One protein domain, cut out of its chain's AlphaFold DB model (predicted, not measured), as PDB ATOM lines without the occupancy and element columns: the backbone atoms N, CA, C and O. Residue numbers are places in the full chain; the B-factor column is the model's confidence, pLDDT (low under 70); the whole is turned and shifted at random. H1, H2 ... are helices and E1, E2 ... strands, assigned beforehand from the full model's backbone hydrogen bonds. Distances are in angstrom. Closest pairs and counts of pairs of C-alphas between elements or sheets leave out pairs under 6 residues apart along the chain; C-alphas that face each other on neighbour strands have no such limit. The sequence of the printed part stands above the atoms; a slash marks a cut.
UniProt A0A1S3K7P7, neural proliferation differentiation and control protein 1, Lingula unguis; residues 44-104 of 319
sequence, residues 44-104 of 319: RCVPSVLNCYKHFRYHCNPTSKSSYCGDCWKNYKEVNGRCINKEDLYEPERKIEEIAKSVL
ATOM      1  N   ARG A  44     208.011 182.610 152.600       55.97
ATOM      2  CA  ARG A  44     209.353 182.762 152.001       55.97
ATOM      3  C   ARG A  44     209.739 181.602 151.065       55.97
ATOM      4  O   ARG A  44     210.849 181.546 150.553       55.97
ATOM      5  N   CYS A  45     208.790 180.705 150.828       55.72
ATOM      6  CA  CYS A  45     208.806 179.594 149.905       55.72
ATOM      7  C   CYS A  45     208.121 179.992 148.594       55.72
ATOM      8  O   CYS A  45     206.896 180.000 148.501       55.72
ATOM      9  N   VAL A  46     208.920 180.306 147.574       61.56
ATOM     10  CA  VAL A  46     208.435 180.602 146.213       61.56
ATOM     11  C   VAL A  46     207.710 179.407 145.566       61.56
ATOM     12  O   VAL A  46     206.675 179.622 144.935       61.56
ATOM     13  N   PRO A  47     208.149 178.140 145.725       63.09
ATOM     14  CA  PRO A  47     207.308 177.005 145.379       63.09
ATOM     15  C   PRO A  47     206.320 176.734 146.517       63.09
ATOM     16  O   PRO A  47     206.699 176.674 147.688       63.09
ATOM     17  N   SER A  48     205.049 176.504 146.174       62.81
ATOM     18  CA  SER A  48     204.076 176.018 147.152       62.81
ATOM     19  C   SER A  48     204.599 174.734 147.810       62.81
ATOM     20  O   SER A  48     205.251 173.907 147.169       62.81
ATOM     21  N   VAL A  49     204.287 174.535 149.092       65.44
ATOM     22  CA  VAL A  49     204.611 173.316 149.863       65.44
ATOM     23  C   VAL A  49     204.261 172.042 149.069       65.44
ATOM     24  O   VAL A  49     205.000 171.054 149.094       65.44
ATOM     25  N   LEU A  50     203.176 172.109 148.289       67.12
ATOM     26  CA  LEU A  50     202.682 171.051 147.413       67.12
ATOM     27  C   LEU A  50     203.584 170.780 146.194       67.12
ATOM     28  O   LEU A  50     203.698 169.631 145.769       67.12
ATOM     29  N   ASN A  51     204.253 171.797 145.640       78.75
ATOM     30  CA  ASN A  51     205.202 171.622 144.538       78.75
ATOM     31  C   ASN A  51     206.456 170.860 144.989       78.75
ATOM     32  O   ASN A  51     206.938 170.004 144.251       78.75
ATOM     33  N   CYS A  52     206.942 171.077 146.214       82.62
ATOM     34  CA  CYS A  52     208.093 170.327 146.733       82.62
ATOM     35  C   CYS A  52     207.775 168.851 146.988       82.62
ATOM     36  O   CYS A  52     208.579 167.981 146.650       82.62
ATOM     37  N   TYR A  53     206.570 168.560 147.488       82.69
ATOM     38  CA  TYR A  53     206.115 167.186 147.707       82.69
ATOM     39  C   TYR A  53     206.062 166.380 146.401       82.69
ATOM     40  O   TYR A  53     206.505 165.235 146.358       82.69
ATOM     41  N   LYS A  54     205.599 166.995 145.302       85.75
ATOM     42  CA  LYS A  54     205.566 166.358 143.970       85.75
ATOM     43  C   LYS A  54     206.950 165.968 143.442       85.75
ATOM     44  O   LYS A  54     207.047 165.066 142.618       85.75
ATOM     45  N   HIS A  55     208.007 166.637 143.901       85.31
ATOM     46  CA  HIS A  55     209.388 166.354 143.514       85.31
ATOM     47  C   HIS A  55     210.153 165.513 144.547       85.31
ATOM     48  O   HIS A  55     211.373 165.413 144.439       85.31
ATOM     49  N   PHE A  56     209.462 164.910 145.527       89.06
ATOM     50  CA  PHE A  56     210.064 164.113 146.609       89.06
ATOM     51  C   PHE A  56     211.144 164.873 147.398       89.06
ATOM     52  O   PHE A  56     212.150 164.302 147.832       89.06
ATOM     53  N   ARG A  57     210.936 166.185 147.561       88.69
ATOM     54  CA  ARG A  57     211.826 167.093 148.290       88.69
ATOM     55  C   ARG A  57     211.206 167.538 149.607       88.69
ATOM     56  O   ARG A  57     209.983 167.631 149.740       88.69
ATOM     57  N   TYR A  58     212.054 167.836 150.586       85.75
ATOM     58  CA  TYR A  58     211.627 168.478 151.822       85.75
ATOM     59  C   TYR A  58     211.094 169.886 151.542       85.75
ATOM     60  O   TYR A  58     211.514 170.576 150.608       85.75
ATOM     61  N   HIS A  59     210.127 170.308 152.351       80.75
ATOM     62  CA  HIS A  59     209.598 171.661 152.273       80.75
ATOM     63  C   HIS A  59     210.704 172.665 152.605       80.75
ATOM     64  O   HIS A  59     211.541 172.418 153.473       80.75
ATOM     65  N   CYS A  60     210.709 173.793 151.902       76.12
ATOM     66  CA  CYS A  60     211.575 174.910 152.248       76.12
ATOM     67  C   CYS A  60     211.216 175.433 153.644       76.12
ATOM     68  O   CYS A  60     210.052 175.420 154.057       76.12
ATOM     69  N   ASN A  61     212.233 175.853 154.394       69.62
ATOM     70  CA  ASN A  61     212.028 176.366 155.737       69.62
ATOM     71  C   ASN A  61     211.383 177.765 155.638       69.62
ATOM     72  O   ASN A  61     211.916 178.622 154.931       69.62
ATOM     73  N   PRO A  62     210.278 178.046 156.353       61.00
ATOM     74  CA  PRO A  62     209.639 179.363 156.342       61.00
ATOM     75  C   PRO A  62     210.537 180.501 156.858       61.00
ATOM     76  O   PRO A  62     210.234 181.667 156.611       61.00
ATOM     77  N   THR A  63     211.642 180.193 157.549       61.41
ATOM     78  CA  THR A  63     212.664 181.178 157.958       61.41
ATOM     79  C   THR A  63     213.789 181.373 156.940       61.41
ATOM     80  O   THR A  63     214.489 182.382 157.004       61.41
ATOM     81  N   SER A  64     213.954 180.477 155.963       58.91
ATOM     82  CA  SER A  64     214.933 180.649 154.886       58.91
ATOM     83  C   SER A  64     214.295 181.357 153.691       58.91
ATOM     84  O   SER A  64     213.267 180.913 153.191       58.91
ATOM     85  N   LYS A  65     214.925 182.419 153.175       60.22
ATOM     86  CA  LYS A  65     214.539 183.100 151.917       60.22
ATOM     87  C   LYS A  65     214.875 182.265 150.663       60.22
ATOM     88  O   LYS A  65     215.297 182.813 149.648       60.22
ATOM     89  N   SER A  66     214.778 180.938 150.729       62.72
ATOM     90  CA  SER A  66     215.126 180.064 149.607       62.72
ATOM     91  C   SER A  66     213.948 179.946 148.641       62.72
ATOM     92  O   SER A  66     212.891 179.426 148.998       62.72
ATOM     93  N   SER A  67     214.142 180.342 147.381       67.62
ATOM     94  CA  SER A  67     213.133 180.163 146.325       67.62
ATOM     95  C   SER A  67     213.059 178.729 145.777       67.62
ATOM     96  O   SER A  67     212.456 178.503 144.729       67.62
ATOM     97  N   TYR A  68     213.709 177.769 146.433       72.56
ATOM     98  CA  TYR A  68     213.838 176.389 145.983       72.56
ATOM     99  C   TYR A  68     213.414 175.417 147.086       72.56
ATOM    100  O   TYR A  68     213.461 175.735 148.273       72.56
ATOM    101  N   CYS A  69     212.951 174.237 146.675       82.62
ATOM    102  CA  CYS A  69     212.625 173.141 147.587       82.62
ATOM    103  C   CYS A  69     213.890 172.602 148.263       82.62
ATOM    104  O   CYS A  69     214.957 172.648 147.661       82.62
ATOM    105  N   GLY A  70     213.764 172.068 149.479       82.12
ATOM    106  CA  GLY A  70     214.891 171.491 150.215       82.12
ATOM    107  C   GLY A  70     215.413 170.185 149.606       82.12
ATOM    108  O   GLY A  70     215.039 169.796 148.499       82.12
ATOM    109  N   ASP A  71     216.261 169.487 150.355       88.62
ATOM    110  CA  ASP A  71     216.903 168.247 149.903       88.62
ATOM    111  C   ASP A  71     215.901 167.133 149.550       88.62
ATOM    112  O   ASP A  71     214.737 167.140 149.970       88.62
ATOM    113  N   CYS A  72     216.364 166.133 148.795       91.00
ATOM    114  CA  CYS A  72     215.599 164.911 148.560       91.00
ATOM    115  C   CYS A  72     215.278 164.191 149.877       91.00
ATOM    116  O   CYS A  72     216.061 164.207 150.829       91.00
ATOM    117  N   TRP A  73     214.134 163.506 149.929       90.44
ATOM    118  CA  TRP A  73     213.787 162.668 151.078       90.44
ATOM    119  C   TRP A  73     214.828 161.579 151.354       90.44
ATOM    120  O   TRP A  73     215.538 161.143 150.455       90.44
ATOM    121  N   LYS A  74     214.867 161.068 152.594       88.44
ATOM    122  CA  LYS A  74     215.846 160.059 153.060       88.44
ATOM    123  C   LYS A  74     216.058 158.859 152.119       88.44
ATOM    124  O   LYS A  74     217.181 158.359 152.046       88.44
ATOM    125  N   ASN A  75     215.030 158.414 151.393       87.94
ATOM    126  CA  ASN A  75     215.100 157.259 150.482       87.94
ATOM    127  C   ASN A  75     215.375 157.632 149.019       87.94
ATOM    128  O   ASN A  75     215.431 156.758 148.162       87.94
ATOM    129  N   TYR A  76     215.571 158.915 148.732       89.75
ATOM    130  CA  TYR A  76     215.794 159.431 147.394       89.75
ATOM    131  C   TYR A  76     217.193 160.045 147.301       89.75
ATOM    132  O   TYR A  76     217.721 160.590 148.271       89.75
ATOM    133  N   LYS A  77     217.814 159.937 146.130       90.56
ATOM    134  CA  LYS A  77     219.095 160.560 145.801       90.56
ATOM    135  C   LYS A  77     218.885 161.539 144.656       90.56
ATOM    136  O   LYS A  77     218.112 161.271 143.738       90.56
ATOM    137  N   GLU A  78     219.569 162.674 144.720       90.50
ATOM    138  CA  GLU A  78     219.528 163.653 143.646       90.50
ATOM    139  C   GLU A  78     220.375 163.186 142.461       90.50
ATOM    140  O   GLU A  78     221.568 162.909 142.593       90.50
ATOM    141  N   VAL A  79     219.733 163.088 141.300       89.69
ATOM    142  CA  VAL A  79     220.346 162.742 140.019       89.69
ATOM    143  C   VAL A  79     219.820 163.736 138.990       89.69
ATOM    144  O   VAL A  79     218.614 163.810 138.757       89.69
ATOM    145  N   ASN A  80     220.707 164.535 138.389       84.38
ATOM    146  CA  ASN A  80     220.357 165.551 137.384       84.38
ATOM    147  C   ASN A  80     219.220 166.501 137.822       84.38
ATOM    148  O   ASN A  80     218.318 166.814 137.045       84.38
ATOM    149  N   GLY A  81     219.220 166.924 139.091       82.06
ATOM    150  CA  GLY A  81     218.204 167.834 139.632       82.06
ATOM    151  C   GLY A  81     216.837 167.191 139.903       82.06
ATOM    152  O   GLY A  81     215.867 167.909 140.176       82.06
ATOM    153  N   ARG A  82     216.735 165.855 139.864       88.31
ATOM    154  CA  ARG A  82     215.542 165.081 140.233       88.31
ATOM    155  C   ARG A  82     215.860 164.112 141.371       88.31
ATOM    156  O   ARG A  82     216.895 163.456 141.360       88.31
ATOM    157  N   CYS A  83     214.940 163.985 142.320       90.69
ATOM    158  CA  CYS A  83     215.013 162.973 143.366       90.69
ATOM    159  C   CYS A  83     214.523 161.624 142.825       90.69
ATOM    160  O   CYS A  83     213.365 161.508 142.424       90.69
ATOM    161  N   ILE A  84     215.403 160.622 142.803       90.56
ATOM    162  CA  ILE A  84     215.117 159.246 142.356       90.56
ATOM    163  C   ILE A  84     215.277 158.300 143.551       90.56
ATOM    164  O   ILE A  84     216.160 158.526 144.380       90.56
ATOM    165  N   ASN A  85     214.431 157.273 143.677       89.12
ATOM    166  CA  ASN A  85     214.529 156.305 144.771       89.12
ATOM    167  C   ASN A  85     215.870 155.552 144.690       89.12
ATOM    168  O   ASN A  85     216.299 155.128 143.619       89.12
ATOM    169  N   LYS A  86     216.544 155.389 145.831       85.31
ATOM    170  CA  LYS A  86     217.811 154.654 145.951       85.31
ATOM    171  C   LYS A  86     217.722 153.198 145.472       85.31
ATOM    172  O   LYS A  86     218.732 152.672 145.022       85.31
ATOM    173  N   GLU A  87     216.548 152.575 145.539       79.94
ATOM    174  CA  GLU A  87     216.293 151.220 145.031       79.94
ATOM    175  C   GLU A  87     216.434 151.160 143.501       79.94
ATOM    176  O   GLU A  87     217.129 150.287 142.985       79.94
ATOM    177  N   ASP A  88     215.905 152.158 142.786       74.44
ATOM    178  CA  ASP A  88     216.001 152.254 141.320       74.44
ATOM    179  C   ASP A  88     217.441 152.516 140.842       74.44
ATOM    180  O   ASP A  88     217.804 152.208 139.707       74.44
ATOM    181  N   LEU A  89     218.279 153.087 141.714       66.94
ATOM    182  CA  LEU A  89     219.708 153.293 141.470       66.94
ATOM    183  C   LEU A  89     220.560 152.035 141.705       66.94
ATOM    184  O   LEU A  89     221.708 152.028 141.265       66.94
ATOM    185  N   TYR A  90     220.035 151.003 142.377       63.22
ATOM    186  CA  TYR A  90     220.745 149.747 142.681       63.22
ATOM    187  C   TYR A  90     220.430 148.618 141.674       63.22
ATOM    188  O   TYR A  90     221.131 147.608 141.591       63.22
ATOM    189  N   GLU A  91     219.409 148.818 140.837       57.16
ATOM    190  CA  GLU A  91     219.044 147.932 139.730       57.16
ATOM    191  C   GLU A  91     220.114 147.770 138.610       57.16
ATOM    192  O   GLU A  91     220.122 146.707 137.980       57.16
ATOM    193  N   PRO A  92     221.035 148.724 138.319       53.38
ATOM    194  CA  PRO A  92     222.065 148.480 137.311       53.38
ATOM    195  C   PRO A  92     223.141 147.497 137.789       53.38
ATOM    196  O   PRO A  92     223.666 146.758 136.963       53.38
ATOM    197  N   GLU A  93     223.446 147.414 139.089       55.34
ATOM    198  CA  GLU A  93     224.504 146.514 139.585       55.34
ATOM    199  C   GLU A  93     224.019 145.067 139.743       55.34
ATOM    200  O   GLU A  93     224.737 144.142 139.365       55.34
ATOM    201  N   ARG A  94     222.767 144.842 140.176       54.53
ATOM    202  CA  ARG A  94     222.231 143.470 140.292       54.53
ATOM    203  C   ARG A  94     222.012 142.782 138.951       54.53
ATOM    204  O   ARG A  94     222.242 141.582 138.854       54.53
ATOM    205  N   LYS A  95     221.625 143.526 137.907       55.47
ATOM    206  CA  LYS A  95     221.508 142.954 136.555       55.47
ATOM    207  C   LYS A  95     222.872 142.582 135.976       55.47
ATOM    208  O   LYS A  95     222.969 141.591 135.261       55.47
ATOM    209  N   ILE A  96     223.928 143.331 136.303       59.59
ATOM    210  CA  ILE A  96     225.293 143.012 135.863       59.59
ATOM    211  C   ILE A  96     225.838 141.789 136.620       59.59
ATOM    212  O   ILE A  96     226.423 140.914 135.985       59.59
ATOM    213  N   GLU A  97     225.597 141.663 137.931       59.09
ATOM    214  CA  GLU A  97     225.992 140.467 138.696       59.09
ATOM    215  C   GLU A  97     225.225 139.205 138.280       59.09
ATOM    216  O   GLU A  97     225.825 138.134 138.197       59.09
ATOM    217  N   GLU A  98     223.930 139.308 137.973       58.22
ATOM    218  CA  GLU A  98     223.122 138.170 137.514       58.22
ATOM    219  C   GLU A  98     223.580 137.667 136.132       58.22
ATOM    220  O   GLU A  98     223.719 136.460 135.919       58.22
ATOM    221  N   ILE A  99     223.937 138.586 135.225       60.78
ATOM    222  CA  ILE A  99     224.524 138.251 133.920       60.78
ATOM    223  C   ILE A  99     225.937 137.669 134.087       60.78
ATOM    224  O   ILE A  99     226.249 136.653 133.466       60.78
ATOM    225  N   ALA A 100     226.784 138.233 134.951       59.84
ATOM    226  CA  ALA A 100     228.140 137.724 135.187       59.84
ATOM    227  C   ALA A 100     228.148 136.314 135.806       59.84
ATOM    228  O   ALA A 100     229.014 135.500 135.476       59.84
ATOM    229  N   LYS A 101     227.152 135.984 136.640       59.62
ATOM    230  CA  LYS A 101     226.991 134.644 137.230       59.62
ATOM    231  C   LYS A 101     226.617 133.579 136.197       59.62
ATOM    232  O   LYS A 101     227.015 132.430 136.346       59.62
ATOM    233  N   SER A 102     225.917 133.970 135.130       57.19
ATOM    234  CA  SER A 102     225.536 133.075 134.026       57.19
ATOM    235  C   SER A 102     226.675 132.750 133.045       57.19
ATOM    236  O   SER A 102     226.562 131.804 132.271       57.19
ATOM    237  N   VAL A 103     227.780 133.508 133.074       60.53
ATOM    238  CA  VAL A 103     228.909 133.372 132.129       60.53
ATOM    239  C   VAL A 103     230.072 132.549 132.714       60.53
ATOM    240  O   VAL A 103     230.995 132.189 131.988       60.53
ATOM    241  N   LEU A 104     230.039 132.206 134.008       57.22
ATOM    242  CA  LEU A 104     231.169 131.577 134.710       57.22
ATOM    243  C   LEU A 104     230.994 130.095 135.084       57.22
ATOM    244  O   LEU A 104     231.889 129.543 135.722       57.22
TER     245      LEU A 104
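What this domain is: This is residues 44 to 104 of the 319 residues of the protein "neural proliferation differentiation and control protein 1" of Lingula unguis (UniProt A0A1S3K7P7). From Arg 44, you find a small body built largely of loops, holding the short helix H1 and the hairpin E1 and E2; from it residues 90 to 104, with helix H2, stick out as a straight free arm. The 61 printed residues run H1, E1, E2, H2, of mixed class, with 26, under half, in named elements. The whole is extended, radius of gyration of the C-alphas 17.1 A, spanning 58 by 17 by 16 A.

How they stand to each other: H1, residues 49 to 54, is apart from E2, residues 82 to 85, and from H2, residues 91 to 102. E1, residues 76 to 79, is antiparallel to E2 at 137 degrees; look for N 77 and O 84, 2.8 A apart. Every O i to N i+4 pair is within hydrogen-bond range in H1, 7 of 8 in H2.

Where its parts are: Find C-alpha 49 at (204.611, 173.316, 149.863), where H1 begins, 9.2 A long. E1 measures 9.3 A, E2 9.9 A. H2 runs 17.2 A to C-alpha 102 at (225.536, 133.075, 134.026).

The domain as a whole: The C-alphas of Arg 44 and Leu 104, the farthest apart, are 58.3 A apart. The printed part has no cut; H1 to E1 is a long link. Look for pLDDT under 70 at residues 44 to 50, 61 to 67 and 89 to 104.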